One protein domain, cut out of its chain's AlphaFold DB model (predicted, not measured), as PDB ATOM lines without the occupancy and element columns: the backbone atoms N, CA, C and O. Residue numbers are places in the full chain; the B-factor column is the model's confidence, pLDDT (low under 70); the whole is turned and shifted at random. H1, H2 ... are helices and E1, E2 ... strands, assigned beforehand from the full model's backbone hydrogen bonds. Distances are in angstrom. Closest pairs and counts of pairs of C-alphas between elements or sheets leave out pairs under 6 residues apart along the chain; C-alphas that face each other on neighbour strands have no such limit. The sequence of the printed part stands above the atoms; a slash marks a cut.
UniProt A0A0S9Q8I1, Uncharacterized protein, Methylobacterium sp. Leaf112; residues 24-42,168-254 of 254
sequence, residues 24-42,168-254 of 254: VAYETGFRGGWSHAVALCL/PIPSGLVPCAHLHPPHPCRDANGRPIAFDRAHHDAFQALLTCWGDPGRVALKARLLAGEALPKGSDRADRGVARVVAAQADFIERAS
ATOM      1  N   VAL A  24     188.440 311.973 229.200       97.38
ATOM      2  CA  VAL A  24     188.008 312.681 227.989       97.38
ATOM      3  C   VAL A  24     189.103 312.565 226.932       97.38
ATOM      4  O   VAL A  24     190.128 313.248 227.004       97.38
ATOM      5  N   ALA A  25     188.902 311.689 225.951       98.06
ATOM      6  CA  ALA A  25     189.777 311.558 224.791       98.06
ATOM      7  C   ALA A  25     189.412 312.601 223.729       98.06
ATOM      8  O   ALA A  25     188.240 312.823 223.429       98.06
ATOM      9  N   TYR A  26     190.408 313.259 223.142       97.00
ATOM     10  CA  TYR A  26     190.153 314.236 222.090       97.00
ATOM     11  C   TYR A  26     191.325 314.388 221.126       97.00
ATOM     12  O   TYR A  26     192.487 314.130 221.451       97.00
ATOM     13  N   GLU A  27     190.998 314.893 219.940       96.31
ATOM     14  CA  GLU A  27     191.951 315.333 218.929       96.31
ATOM     15  C   GLU A  27     191.777 316.836 218.692       96.31
ATOM     16  O   GLU A  27     190.698 317.406 218.866       96.31
ATOM     17  N   THR A  28     192.850 317.514 218.303       93.19
ATOM     18  CA  THR A  28     192.816 318.936 217.960       93.19
ATOM     19  C   THR A  28     193.569 319.161 216.662       93.19
ATOM     20  O   THR A  28     194.789 319.032 216.607       93.19
ATOM     21  N   GLY A  29     192.831 319.512 215.609       91.12
ATOM     22  CA  GLY A  29     193.395 319.819 214.298       91.12
ATOM     23  C   GLY A  29     193.937 321.245 214.226       91.12
ATOM     24  O   GLY A  29     193.287 322.200 214.663       91.12
ATOM     25  N   PHE A  30     195.107 321.401 213.618       87.88
ATOM     26  CA  PHE A  30     195.741 322.684 213.324       87.88
ATOM     27  C   PHE A  30     196.368 322.650 211.923       87.88
ATOM     28  O   PHE A  30     196.324 321.646 211.217       87.88
ATOM     29  N   ARG A  31     196.926 323.777 211.467       83.81
ATOM     30  CA  ARG A  31     197.564 323.829 210.147       83.81
ATOM     31  C   ARG A  31     198.772 322.884 210.117       83.81
ATOM     32  O   ARG A  31     199.721 323.094 210.864       83.81
ATOM     33  N   GLY A  32     198.746 321.883 209.240       81.81
ATOM     34  CA  GLY A  32     199.852 320.937 209.058       81.81
ATOM     35  C   GLY A  32     199.854 319.736 210.012       81.81
ATOM     36  O   GLY A  32     200.879 319.067 210.124       81.81
ATOM     37  N   GLY A  33     198.751 319.455 210.715       91.31
ATOM     38  CA  GLY A  33     198.604 318.212 211.473       91.31
ATOM     39  C   GLY A  33     197.533 318.267 212.556       91.31
ATOM     40  O   GLY A  33     196.653 319.128 212.563       91.31
ATOM     41  N   TRP A  34     197.634 317.343 213.504       94.81
ATOM     42  CA  TRP A  34     196.797 317.320 214.694       94.81
ATOM     43  C   TRP A  34     197.617 316.937 215.925       94.81
ATOM     44  O   TRP A  34     198.786 316.555 215.838       94.81
ATOM     45  N   SER A  35     197.007 317.110 217.089       94.06
ATOM     46  CA  SER A  35     197.455 316.526 218.347       94.06
ATOM     47  C   SER A  35     196.327 315.704 218.947       94.06
ATOM     48  O   SER A  35     195.159 315.877 218.592       94.06
ATOM     49  N   HIS A  36     196.683 314.827 219.880       96.50
ATOM     50  CA  HIS A  36     195.722 314.030 220.621       96.50
ATOM     51  C   HIS A  36     196.107 313.898 222.093       96.50
ATOM     52  O   HIS A  36     197.277 314.061 222.459       96.50
ATOM     53  N   ALA A  37     195.118 313.670 222.949       97.25
ATOM     54  CA  ALA A  37     195.325 313.443 224.373       97.25
ATOM     55  C   ALA A  37     194.116 312.739 224.996       97.25
ATOM     56  O   ALA A  37     193.014 312.761 224.447       97.25
ATOM     57  N   VAL A  38     194.334 312.166 226.180       97.88
ATOM     58  CA  VAL A  38     193.264 311.794 227.110       97.88
ATOM     59  C   VAL A  38     193.413 312.663 228.353       97.88
ATOM     60  O   VAL A  38     194.391 312.541 229.091       97.88
ATOM     61  N   ALA A  39     192.466 313.569 228.572       96.75
ATOM     62  CA  ALA A  39     192.374 314.331 229.808       96.75
ATOM     63  C   ALA A  39     191.710 313.474 230.890       96.75
ATOM     64  O   ALA A  39     190.676 312.855 230.657       96.75
ATOM     65  N   LEU A  40     192.310 313.439 232.074       95.00
ATOM     66  CA  LEU A  40     191.757 312.786 233.253       95.00
ATOM     67  C   LEU A  40     191.085 313.863 234.103       95.00
ATOM     68  O   LEU A  40     191.767 314.636 234.787       95.00
ATOM     69  N   CYS A  41     189.763 313.965 233.985       94.88
ATOM     70  CA  CYS A  41     188.992 315.062 234.551       94.88
ATOM     71  C   CYS A  41     188.274 314.674 235.839       94.88
ATOM     72  O   CYS A  41     187.867 313.530 236.016       94.88
ATOM     73  N   LEU A  42     188.068 315.664 236.703       93.75
ATOM     74  CA  LEU A  42     187.201 315.565 237.874       93.75
ATOM     75  C   LEU A  42     186.075 316.609 237.787       93.75
ATOM     76  O   LEU A  42     186.301 317.688 237.218       93.75
ATOM     77  N   PRO A 168     188.903 320.539 224.204       90.50
ATOM     78  CA  PRO A 168     187.445 320.500 224.207       90.50
ATOM     79  C   PRO A 168     186.903 319.800 225.462       90.50
ATOM     80  O   PRO A 168     186.146 318.836 225.362       90.50
ATOM     81  N   ILE A 169     187.313 320.261 226.646       92.75
ATOM     82  CA  ILE A 169     186.849 319.705 227.919       92.75
ATOM     83  C   ILE A 169     185.391 320.139 228.152       92.75
ATOM     84  O   ILE A 169     185.101 321.335 228.066       92.75
ATOM     85  N   PRO A 170     184.462 319.204 228.429       91.69
ATOM     86  CA  PRO A 170     183.076 319.543 228.734       91.69
ATOM     87  C   PRO A 170     182.939 320.488 229.933       91.69
ATOM     88  O   PRO A 170     183.728 320.444 230.879       91.69
ATOM     89  N   SER A 171     181.899 321.324 229.914       90.94
ATOM     90  CA  SER A 171     181.569 322.183 231.056       90.94
ATOM     91  C   SER A 171     181.324 321.348 232.319       90.94
ATOM     92  O   SER A 171     180.776 320.249 232.248       90.94
ATOM     93  N   GLY A 172     181.728 321.871 233.476       91.38
ATOM     94  CA  GLY A 172     181.617 321.176 234.763       91.38
ATOM     95  C   GLY A 172     182.746 320.184 235.059       91.38
ATOM     96  O   GLY A 172     182.787 319.647 236.165       91.38
ATOM     97  N   LEU A 173     183.687 319.986 234.130       93.31
ATOM     98  CA  LEU A 173     184.873 319.152 234.312       93.31
ATOM     99  C   LEU A 173     186.160 319.987 234.339       93.31
ATOM    100  O   LEU A 173     186.293 320.993 233.639       93.31
ATOM    101  N   VAL A 174     187.141 319.535 235.119       92.75
ATOM    102  CA  VAL A 174     188.493 320.109 235.165       92.75
ATOM    103  C   VAL A 174     189.518 318.999 234.992       92.75
ATOM    104  O   VAL A 174     189.504 318.033 235.760       92.75
ATOM    105  N   PRO A 175     190.447 319.126 234.031       93.94
ATOM    106  CA  PRO A 175     191.502 318.145 233.872       93.94
ATOM    107  C   PRO A 175     192.525 318.269 235.003       93.94
ATOM    108  O   PRO A 175     193.097 319.334 235.237       93.94
ATOM    109  N   CYS A 176     192.780 317.153 235.679       92.94
ATOM    110  CA  CYS A 176     193.771 317.040 236.752       92.94
ATOM    111  C   CYS A 176     195.043 316.311 236.292       92.94
ATOM    112  O   CYS A 176     196.083 316.391 236.937       92.94
ATOM    113  N   ALA A 177     194.986 315.606 235.165       93.19
ATOM    114  CA  ALA A 177     196.152 315.058 234.485       93.19
ATOM    115  C   ALA A 177     195.859 314.897 232.990       93.19
ATOM    116  O   ALA A 177     194.701 314.863 232.575       93.19
ATOM    117  N   HIS A 178     196.913 314.783 232.186       94.06
ATOM    118  CA  HIS A 178     196.799 314.442 230.771       94.06
ATOM    119  C   HIS A 178     197.691 313.245 230.467       94.06
ATOM    120  O   HIS A 178     198.849 313.192 230.885       94.06
ATOM    121  N   LEU A 179     197.144 312.296 229.715       94.31
ATOM    122  CA  LEU A 179     197.894 311.228 229.080       94.31
ATOM    123  C   LEU A 179     198.094 311.591 227.609       94.31
ATOM    124  O   LEU A 179     197.164 312.032 226.931       94.31
ATOM    125  N   HIS A 180     199.307 311.364 227.117       94.25
ATOM    126  CA  HIS A 180     199.666 311.560 225.717       94.25
ATOM    127  C   HIS A 180     200.072 310.209 225.117       94.25
ATOM    128  O   HIS A 180     201.250 309.851 225.181       94.25
ATOM    129  N   PRO A 181     199.112 309.426 224.585       95.75
ATOM    130  CA  PRO A 181     199.424 308.205 223.851       95.75
ATOM    131  C   PRO A 181     200.369 308.489 222.670       95.75
ATOM    132  O   PRO A 181     200.344 309.607 222.139       95.75
ATOM    133  N   PRO A 182     201.178 307.508 222.227       96.62
ATOM    134  CA  PRO A 182     202.048 307.661 221.063       96.62
ATOM    135  C   PRO A 182     201.307 308.242 219.854       96.62
ATOM    136  O   PRO A 182     200.178 307.854 219.555       96.62
ATOM    137  N   HIS A 183     201.921 309.215 219.184       96.75
ATOM    138  CA  HIS A 183     201.331 309.859 218.016       96.75
ATOM    139  C   HIS A 183     201.741 309.100 216.745       96.75
ATOM    140  O   HIS A 183     202.920 308.784 216.597       96.75
ATOM    141  N   PRO A 184     200.837 308.858 215.778       97.12
ATOM    142  CA  PRO A 184     201.171 308.059 214.596       97.12
ATOM    143  C   PRO A 184     202.186 308.725 213.661       97.12
ATOM    144  O   PRO A 184     202.884 308.037 212.937       97.12
ATOM    145  N   CYS A 185     202.302 310.055 213.685       95.62
ATOM    146  CA  CYS A 185     203.258 310.794 212.841       95.62
ATOM    147  C   CYS A 185     204.431 311.422 213.607       95.62
ATOM    148  O   CYS A 185     205.201 312.172 213.004       95.62
ATOM    149  N   ARG A 186     204.528 311.243 214.938       94.19
ATOM    150  CA  ARG A 186     205.566 311.915 215.743       94.19
ATOM    151  C   ARG A 186     206.129 311.023 216.843       94.19
ATOM    152  O   ARG A 186     205.372 310.362 217.547       94.19
ATOM    153  N   ASP A 187     207.444 311.079 217.034       91.75
ATOM    154  CA  ASP A 187     208.108 310.438 218.171       91.75
ATOM    155  C   ASP A 187     207.825 311.182 219.498       91.75
ATOM    156  O   ASP A 187     207.200 312.245 219.537       91.75
ATOM    157  N   ALA A 188     208.337 310.645 220.610       85.19
ATOM    158  CA  ALA A 188     208.193 311.248 221.940       85.19
ATOM    159  C   ALA A 188     208.848 312.642 222.084       85.19
ATOM    160  O   ALA A 188     208.554 313.368 223.033       85.19
ATOM    161  N   ASN A 189     209.731 313.028 221.157       85.00
ATOM    162  CA  ASN A 189     210.347 314.356 221.092       85.00
ATOM    163  C   ASN A 189     209.605 315.296 220.126       85.00
ATOM    164  O   ASN A 189     210.039 316.432 219.931       85.00
ATOM    165  N   GLY A 190     208.508 314.841 219.516       88.38
ATOM    166  CA  GLY A 190     207.737 315.584 218.525       88.38
ATOM    167  C   GLY A 190     208.349 315.586 217.122       88.38
ATOM    168  O   GLY A 190     207.851 316.314 216.261       88.38
ATOM    169  N   ARG A 191     209.409 314.807 216.870       91.25
ATOM    170  CA  ARG A 191     210.031 314.701 215.544       91.25
ATOM    171  C   ARG A 191     209.149 313.878 214.607       91.25
ATOM    172  O   ARG A 191     208.559 312.901 215.069       91.25
ATOM    173  N   PRO A 192     209.072 314.230 213.311       93.00
ATOM    174  CA  PRO A 192     208.336 313.435 212.338       93.00
ATOM    175  C   PRO A 192     208.850 311.993 212.270       93.00
ATOM    176  O   PRO A 192     210.059 311.764 212.278       93.00
ATOM    177  N   ILE A 193     207.926 311.047 212.159       94.25
ATOM    178  CA  ILE A 193     208.186 309.637 211.839       94.25
ATOM    179  C   ILE A 193     207.300 309.217 210.660       94.25
ATOM    180  O   ILE A 193     206.369 309.943 210.298       94.25
ATOM    181  N   ALA A 194     207.582 308.054 210.068       93.94
ATOM    182  CA  ALA A 194     206.647 307.417 209.143       93.94
ATOM    183  C   ALA A 194     205.306 307.159 209.848       93.94
ATOM    184  O   ALA A 194     205.288 306.908 211.054       93.94
ATOM    185  N   PHE A 195     204.201 307.243 209.103       95.44
ATOM    186  CA  PHE A 195     202.870 307.042 209.667       95.44
ATOM    187  C   PHE A 195     202.744 305.632 210.251       95.44
ATOM    188  O   PHE A 195     202.830 304.637 209.536       95.44
ATOM    189  N   ASP A 196     202.521 305.559 211.558       96.69
ATOM    190  CA  ASP A 196     202.311 304.312 212.279       96.69
ATOM    191  C   ASP A 196     200.810 304.039 212.435       96.69
ATOM    192  O   ASP A 196     200.109 304.671 213.236       96.69
ATOM    193  N   ARG A 197     200.313 303.068 211.661       95.88
ATOM    194  CA  ARG A 197     198.902 302.670 211.674       95.88
ATOM    195  C   ARG A 197     198.463 302.112 213.031       95.88
ATOM    196  O   ARG A 197     197.345 302.394 213.452       95.88
ATOM    197  N   ALA A 198     199.326 301.381 213.734       96.88
ATOM    198  CA  ALA A 198     198.980 300.783 215.020       96.88
ATOM    199  C   ALA A 198     198.799 301.856 216.102       96.88
ATOM    200  O   ALA A 198     197.845 301.795 216.878       96.88
ATOM    201  N   HIS A 199     199.655 302.885 216.120       97.50
ATOM    202  CA  HIS A 199     199.465 304.042 217.002       97.50
ATOM    203  C   HIS A 199     198.179 304.811 216.685       97.50
ATOM    204  O   HIS A 199     197.483 305.249 217.605       97.50
ATOM    205  N   HIS A 200     197.854 304.969 215.398       97.50
ATOM    206  CA  HIS A 200     196.609 305.606 214.984       97.50
ATOM    207  C   HIS A 200     195.395 304.822 215.495       97.50
ATOM    208  O   HIS A 200     194.560 305.397 216.195       97.50
ATOM    209  N   ASP A 201     195.330 303.520 215.212       97.50
ATOM    210  CA  ASP A 201     194.212 302.648 215.597       97.50
ATOM    211  C   ASP A 201     194.046 302.557 217.113       97.50
ATOM    212  O   ASP A 201     192.928 302.656 217.623       97.50
ATOM    213  N   ALA A 202     195.157 302.449 217.847       98.12
ATOM    214  CA  ALA A 202     195.138 302.453 219.302       98.12
ATOM    215  C   ALA A 202     194.502 303.738 219.846       98.12
ATOM    216  O   ALA A 202     193.670 303.673 220.749       98.12
ATOM    217  N   PHE A 203     194.840 304.904 219.285       98.38
ATOM    218  CA  PHE A 203     194.206 306.147 219.711       98.38
ATOM    219  C   PHE A 203     192.738 306.238 219.277       98.38
ATOM    220  O   PHE A 203     191.915 306.713 220.060       98.38
ATOM    221  N   GLN A 204     192.376 305.753 218.082       97.88
ATOM    222  CA  GLN A 204     190.971 305.720 217.659       97.88
ATOM    223  C   GLN A 204     190.111 304.889 218.619       97.88
ATOM    224  O   GLN A 204     189.018 305.326 218.965       97.88
ATOM    225  N   ALA A 205     190.623 303.770 219.143       98.19
ATOM    226  CA  ALA A 205     189.924 302.991 220.165       98.19
ATOM    227  C   ALA A 205     189.673 303.804 221.450       98.19
ATOM    228  O   ALA A 205     188.560 303.800 221.977       98.19
ATOM    229  N   LEU A 206     190.668 304.565 221.926       98.38
ATOM    230  CA  LEU A 206     190.499 305.454 223.085       98.38
ATOM    231  C   LEU A 206     189.477 306.561 222.803       98.38
ATOM    232  O   LEU A 206     188.668 306.889 223.668       98.38
ATOM    233  N   LEU A 207     189.503 307.125 221.592       98.06
ATOM    234  CA  LEU A 207     188.564 308.154 221.161       98.06
ATOM    235  C   LEU A 207     187.131 307.613 221.082       98.06
ATOM    236  O   LEU A 207     186.206 308.301 221.497       98.06
ATOM    237  N   THR A 208     186.930 306.380 220.619       97.69
ATOM    238  CA  THR A 208     185.613 305.730 220.628       97.69
ATOM    239  C   THR A 208     185.111 305.474 222.048       97.69
ATOM    240  O   THR A 208     183.926 305.660 222.310       97.69
ATOM    241  N   CYS A 209     185.989 305.074 222.973       97.50
ATOM    242  CA  CYS A 209     185.596 304.781 224.352       97.50
ATOM    243  C   CYS A 209     185.327 306.036 225.195       97.50
ATOM    244  O   CYS A 209     184.414 306.026 226.018       97.50
ATOM    245  N   TRP A 210     186.135 307.088 225.033       98.00
ATOM    246  CA  TRP A 210     186.161 308.238 225.952       98.00
ATOM    247  C   TRP A 210     186.066 309.598 225.258       98.00
ATOM    248  O   TRP A 210     186.253 310.632 225.899       98.00
ATOM    249  N   GLY A 211     185.831 309.627 223.950       97.00
ATOM    250  CA  GLY A 211     185.574 310.859 223.218       97.00
ATOM    251  C   GLY A 211     184.160 311.381 223.426       97.00
ATOM    252  O   GLY A 211     183.269 310.668 223.878       97.00
ATOM    253  N   ASP A 212     183.948 312.643 223.056       95.06
ATOM    254  CA  ASP A 212     182.600 313.204 222.969       95.06
ATOM    255  C   ASP A 212     181.780 312.418 221.924       95.06
ATOM    256  O   ASP A 212     182.159 312.423 220.747       95.06
ATOM    257  N   PRO A 213     180.670 311.752 222.304       95.06
ATOM    258  CA  PRO A 213     179.953 310.856 221.395       95.06
ATOM    259  C   PRO A 213     179.456 311.549 220.122       95.06
ATOM    260  O   PRO A 213     179.492 310.959 219.042       95.06
ATOM    261  N   GLY A 214     179.040 312.817 220.227       94.56
ATOM    262  CA  GLY A 214     178.594 313.610 219.083       94.56
ATOM    263  C   GLY A 214     179.722 313.861 218.083       94.56
ATOM    264  O   GLY A 214     179.543 313.674 216.879       94.56
ATOM    265  N   ARG A 215     180.916 314.209 218.570       94.50
ATOM    266  CA  ARG A 215     182.106 314.439 217.734       94.50
ATOM    267  C   ARG A 215     182.711 313.152 217.191       94.50
ATOM    268  O   ARG A 215     183.220 313.166 216.073       94.50
ATOM    269  N   VAL A 216     182.631 312.047 217.932       97.12
ATOM    270  CA  VAL A 216     183.007 310.712 217.435       97.12
ATOM    271  C   VAL A 216     182.098 310.316 216.272       97.12
ATOM    272  O   VAL A 216     182.591 309.939 215.210       97.12
ATOM    273  N   ALA A 217     180.779 310.479 216.426       96.81
ATOM    274  CA  ALA A 217     179.819 310.216 215.358       96.81
ATOM    275  C   ALA A 217     180.034 311.145 214.150       96.81
ATOM    276  O   ALA A 217     180.023 310.686 213.008       96.81
ATOM    277  N   LEU A 218     180.290 312.437 214.385       96.75
ATOM    278  CA  LEU A 218     180.639 313.383 213.324       96.75
ATOM    279  C   LEU A 218     181.898 312.936 212.572       96.75
ATOM    280  O   LEU A 218     181.892 312.916 211.345       96.75
ATOM    281  N   LYS A 219     182.959 312.542 213.285       97.38
ATOM    282  CA  LYS A 219     184.196 312.049 212.669       97.38
ATOM    283  C   LYS A 219     183.928 310.852 211.755       97.38
ATOM    284  O   LYS A 219     184.411 310.844 210.627       97.38
ATOM    285  N   ALA A 220     183.134 309.883 212.213       96.94
ATOM    286  CA  ALA A 220     182.776 308.706 211.423       96.94
ATOM    287  C   ALA A 220     182.026 309.073 210.129       96.94
ATOM    288  O   ALA A 220     182.356 308.561 209.063       96.94
ATOM    289  N   ARG A 221     181.072 310.011 210.201       97.38
ATOM    290  CA  ARG A 221     180.331 310.513 209.029       97.38
ATOM    291  C   ARG A 221     181.238 311.217 208.019       97.38
ATOM    292  O   ARG A 221     181.140 310.965 206.823       97.38
ATOM    293  N   LEU A 222     182.153 312.063 208.497       96.94
ATOM    294  CA  LEU A 222     183.122 312.748 207.636       96.94
ATOM    295  C   LEU A 222     184.073 311.758 206.946       96.94
ATOM    296  O   LEU A 222     184.366 311.918 205.766       96.94
ATOM    297  N   LEU A 223     184.520 310.715 207.655       95.00
ATOM    298  CA  LEU A 223     185.329 309.637 207.073       95.00
ATOM    299  C   LEU A 223     184.559 308.825 206.019       95.00
ATOM    300  O   LEU A 223     185.165 308.342 205.069       95.00
ATOM    301  N   ALA A 224     183.234 308.714 206.149       95.25
ATOM    302  CA  ALA A 224     182.361 308.108 205.142       95.25
ATOM    303  C   ALA A 224     182.078 309.026 203.931       95.25
ATOM    304  O   ALA A 224     181.343 308.635 203.026       95.25
ATOM    305  N   GLY A 225     182.653 310.235 203.898       94.56
ATOM    306  CA  GLY A 225     182.519 311.185 202.793       94.56
ATOM    307  C   GLY A 225     181.359 312.174 202.931       94.56
ATOM    308  O   GLY A 225     181.088 312.926 201.993       94.56
ATOM    309  N   GLU A 226     180.668 312.217 204.074       96.44
ATOM    310  CA  GLU A 226     179.647 313.239 204.302       96.44
ATOM    311  C   GLU A 226     180.266 314.636 204.451       96.44
ATOM    312  O   GLU A 226     181.350 314.820 205.007       96.44
ATOM    313  N   ALA A 227     179.538 315.657 203.994       93.88
ATOM    314  CA  ALA A 227     179.935 317.044 204.191       93.88
ATOM    315  C   ALA A 227     179.739 317.486 205.651       93.88
ATOM    316  O   ALA A 227     178.799 317.067 206.331       93.88
ATOM    317  N   LEU A 228     180.588 318.411 206.113       94.69
ATOM    318  CA  LEU A 228     180.418 319.049 207.418       94.69
ATOM    319  C   LEU A 228     179.041 319.748 207.495       94.69
ATOM    320  O   LEU A 228     178.715 320.523 206.588       94.69
ATOM    321  N   PRO A 229     178.243 319.532 208.559       92.31
ATOM    322  CA  PRO A 229     176.938 320.166 208.698       92.31
ATOM    323  C   PRO A 229     176.993 321.698 208.633       92.31
ATOM    324  O   PRO A 229     177.892 322.355 209.168       92.31
ATOM    325  N   LYS A 230     175.979 322.300 208.001       89.38
ATOM    326  CA  LYS A 230     175.794 323.757 208.039       89.38
ATOM    327  C   LYS A 230     175.538 324.193 209.487       89.38
ATOM    328  O   LYS A 230     174.748 323.568 210.184       89.38
ATOM    329  N   GLY A 231     176.191 325.271 209.923       88.38
ATOM    330  CA  GLY A 231     176.064 325.782 211.295       88.38
ATOM    331  C   GLY A 231     176.984 325.121 212.327       88.38
ATOM    332  O   GLY A 231     176.901 325.474 213.499       88.38
ATOM    333  N   SER A 232     177.883 324.220 211.907       90.62
ATOM    334  CA  SER A 232     178.884 323.607 212.785       90.62
ATOM    335  C   SER A 232     179.678 324.626 213.598       90.62
ATOM    336  O   SER A 232     180.047 325.702 213.107       90.62
ATOM    337  N   ASP A 233     179.992 324.268 214.839       89.88
ATOM    338  CA  ASP A 233     180.729 325.133 215.750       89.88
ATOM    339  C   ASP A 233     182.255 325.083 215.495       89.88
ATOM    340  O   ASP A 233     182.758 324.564 214.489       89.88
ATOM    341  N   ARG A 234     183.038 325.703 216.384       86.69
ATOM    342  CA  ARG A 234     184.504 325.689 216.276       86.69
ATOM    343  C   ARG A 234     185.093 324.288 216.471       86.69
ATOM    344  O   ARG A 234     186.107 323.991 215.833       86.69
ATOM    345  N   ALA A 235     184.523 323.489 217.363       86.38
ATOM    346  CA  ALA A 235     185.013 322.162 217.698       86.38
ATOM    347  C   ALA A 235     184.715 321.167 216.568       86.38
ATOM    348  O   ALA A 235     185.615 320.427 216.181       86.38
ATOM    349  N   ASP A 236     183.539 321.249 215.950       91.25
ATOM    350  CA  ASP A 236     183.163 320.473 214.761       91.25
ATOM    351  C   ASP A 236     184.119 320.739 213.591       91.25
ATOM    352  O   ASP A 236     184.648 319.820 212.964       91.25
ATOM    353  N   ARG A 237     184.434 322.018 213.338       91.56
ATOM    354  CA  ARG A 237     185.473 322.388 212.359       91.56
ATOM    355  C   ARG A 237     186.847 321.844 212.747       91.56
ATOM    356  O   ARG A 237     187.680 321.606 211.876       91.56
ATOM    357  N   GLY A 238     187.111 321.687 214.042       91.25
ATOM    358  CA  GLY A 238     188.296 321.008 214.556       91.25
ATOM    359  C   GLY A 238     188.340 319.545 214.124       91.25
ATOM    360  O   GLY A 238     189.360 319.127 213.582       91.25
ATOM    361  N   VAL A 239     187.231 318.812 214.273       94.62
ATOM    362  CA  VAL A 239     187.097 317.413 213.829       94.62
ATOM    363  C   VAL A 239     187.356 317.291 212.327       94.62
ATOM    364  O   VAL A 239     188.184 316.482 211.920       94.62
ATOM    365  N   ALA A 240     186.746 318.149 211.504       94.38
ATOM    366  CA  ALA A 240     186.970 318.130 210.056       94.38
ATOM    367  C   ALA A 240     188.442 318.347 209.666       94.38
ATOM    368  O   ALA A 240     188.953 317.671 208.777       94.38
ATOM    369  N   ARG A 241     189.156 319.246 210.362       94.50
ATOM    370  CA  ARG A 241     190.600 319.434 210.137       94.50
ATOM    371  C   ARG A 241     191.409 318.199 210.505       94.50
ATOM    372  O   ARG A 241     192.389 317.916 209.828       94.50
ATOM    373  N   VAL A 242     191.032 317.499 211.575       96.19
ATOM    374  CA  VAL A 242     191.701 316.254 211.967       96.19
ATOM    375  C   VAL A 242     191.492 315.183 210.905       96.19
ATOM    376  O   VAL A 242     192.468 314.567 210.499       96.19
ATOM    377  N   VAL A 243     190.259 315.006 210.418       96.06
ATOM    378  CA  VAL A 243     189.942 314.037 209.354       96.06
ATOM    379  C   VAL A 243     190.765 314.315 208.098       96.06
ATOM    380  O   VAL A 243     191.448 313.415 207.620       96.06
ATOM    381  N   ALA A 244     190.774 315.561 207.620       93.81
ATOM    382  CA  ALA A 244     191.565 315.945 206.450       93.81
ATOM    383  C   ALA A 244     193.068 315.706 206.668       93.81
ATOM    384  O   ALA A 244     193.730 315.111 205.825       93.81
ATOM    385  N   ALA A 245     193.601 316.101 207.829       93.88
ATOM    386  CA  ALA A 245     195.008 315.870 208.141       93.88
ATOM    387  C   ALA A 245     195.344 314.372 208.201       93.88
ATOM    388  O   ALA A 245     196.400 313.972 207.729       93.88
ATOM    389  N   GLN A 246     194.477 313.539 208.776       94.81
ATOM    390  CA  GLN A 246     194.700 312.093 208.855       94.81
ATOM    391  C   GLN A 246     194.668 311.437 207.472       94.81
ATOM    392  O   GLN A 246     195.549 310.630 207.190       94.81
ATOM    393  N   ALA A 247     193.727 311.828 206.606       91.88
ATOM    394  CA  ALA A 247     193.650 311.348 205.226       91.88
ATOM    395  C   ALA A 247     194.951 311.632 204.457       91.88
ATOM    396  O   ALA A 247     195.551 310.696 203.933       91.88
ATOM    397  N   ASP A 248     195.463 312.869 204.520       88.81
ATOM    398  CA  ASP A 248     196.722 313.255 203.862       88.81
ATOM    399  C   ASP A 248     197.906 312.349 204.261       88.81
ATOM    400  O   ASP A 248     198.776 312.053 203.442       88.81
ATOM    401  N   PHE A 249     197.990 311.939 205.532       87.94
ATOM    402  CA  PHE A 249     199.078 311.075 206.008       87.94
ATOM    403  C   PHE A 249     198.862 309.600 205.665       87.94
ATOM    404  O   PHE A 249     199.843 308.910 205.393       87.94
ATOM    405  N   ILE A 250     197.616 309.125 205.671       88.06
ATOM    406  CA  ILE A 250     197.277 307.744 205.306       88.06
ATOM    407  C   ILE A 250     197.512 307.519 203.809       88.06
ATOM    408  O   ILE A 250     198.126 306.521 203.436       88.06
ATOM    409  N   GLU A 251     197.100 308.463 202.960       87.25
ATOM    410  CA  GLU A 251     197.317 308.400 201.508       87.25
ATOM    411  C   GLU A 251     198.806 308.386 201.153       87.25
ATOM    412  O   GLU A 251     199.224 307.619 200.298       87.25
ATOM    413  N   ARG A 252     199.634 309.181 201.845       84.31
ATOM    414  CA  ARG A 252     201.095 309.199 201.633       84.31
ATOM    415  C   ARG A 252     201.817 307.941 202.117       84.31
ATOM    416  O   ARG A 252     202.984 307.763 201.780       84.31
ATOM    417  N   ALA A 253     201.179 307.154 202.977       79.81
ATOM    418  CA  ALA A 253     201.741 305.935 203.549       79.81
ATOM    419  C   ALA A 253     201.261 304.658 202.841       79.81
ATOM    420  O   ALA A 253     201.771 303.582 203.159       79.81
ATOM    421  N   SER A 254     200.281 304.784 201.937       70.56
ATOM    422  CA  SER A 254     199.737 303.707 201.098       70.56
ATOM    423  C   SER A 254     200.505 303.607 199.783       70.56
ATOM    424  O   SER A 254     200.655 302.466 199.295       70.56
TER     425      SER A 254
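AT A GLANCE: This is residues 24 to 42 and 168 to 254 of the 254 residues of an uncharacterized protein of Methylobacterium sp. Leaf112 (UniProt A0A0S9Q8I1). A strongly twisted three-stranded sheet has two helices over one face, H1 along edge strand E1 and the long H3 across E1 and E2; H2 packs on H3. The printed part has 106 residues, with three named helices and three named strands in the order E1 E2 E3 H1 H2 H3 along the chain, class mixed, and the antiparallel sheet is ordered E1 - E2 - E3. The whole is compact, radius of gyration of the C-alphas 13.7 A, spanning 40 by 34 by 23 A.

IN THESE COORDINATES: E1 is residues 24 to 30, from C-alpha (188.008, 312.681, 227.989); E2 is 33 to 42, 28.9 A; E3 is 173 to 179. H1 is 197 to 210, H2 213 to 223, and H3 234 to 253, 29.1 A, to C-alpha (201.741, 305.935, 203.549).

HOW THE PARTS SIT: Hairpin E1 and E2 has N 26 and O 37 within hydrogen-bond range, 3.0 A; E2 and E3 have N 40 and O 177, 2.8 A. H3's height over the sheet is 7.5 A; closest C-alphas to E1 are Val 242 and Gly 29, 4.6 A. H1, H2 and H3 have every O i to N i+4 pair within range.

THE WHOLE: Residues 43 to 167 are not printed, a 14.5 A gap between C-alphas 42 and 168. The E3 to H1 link is long. No printed residue is under 70.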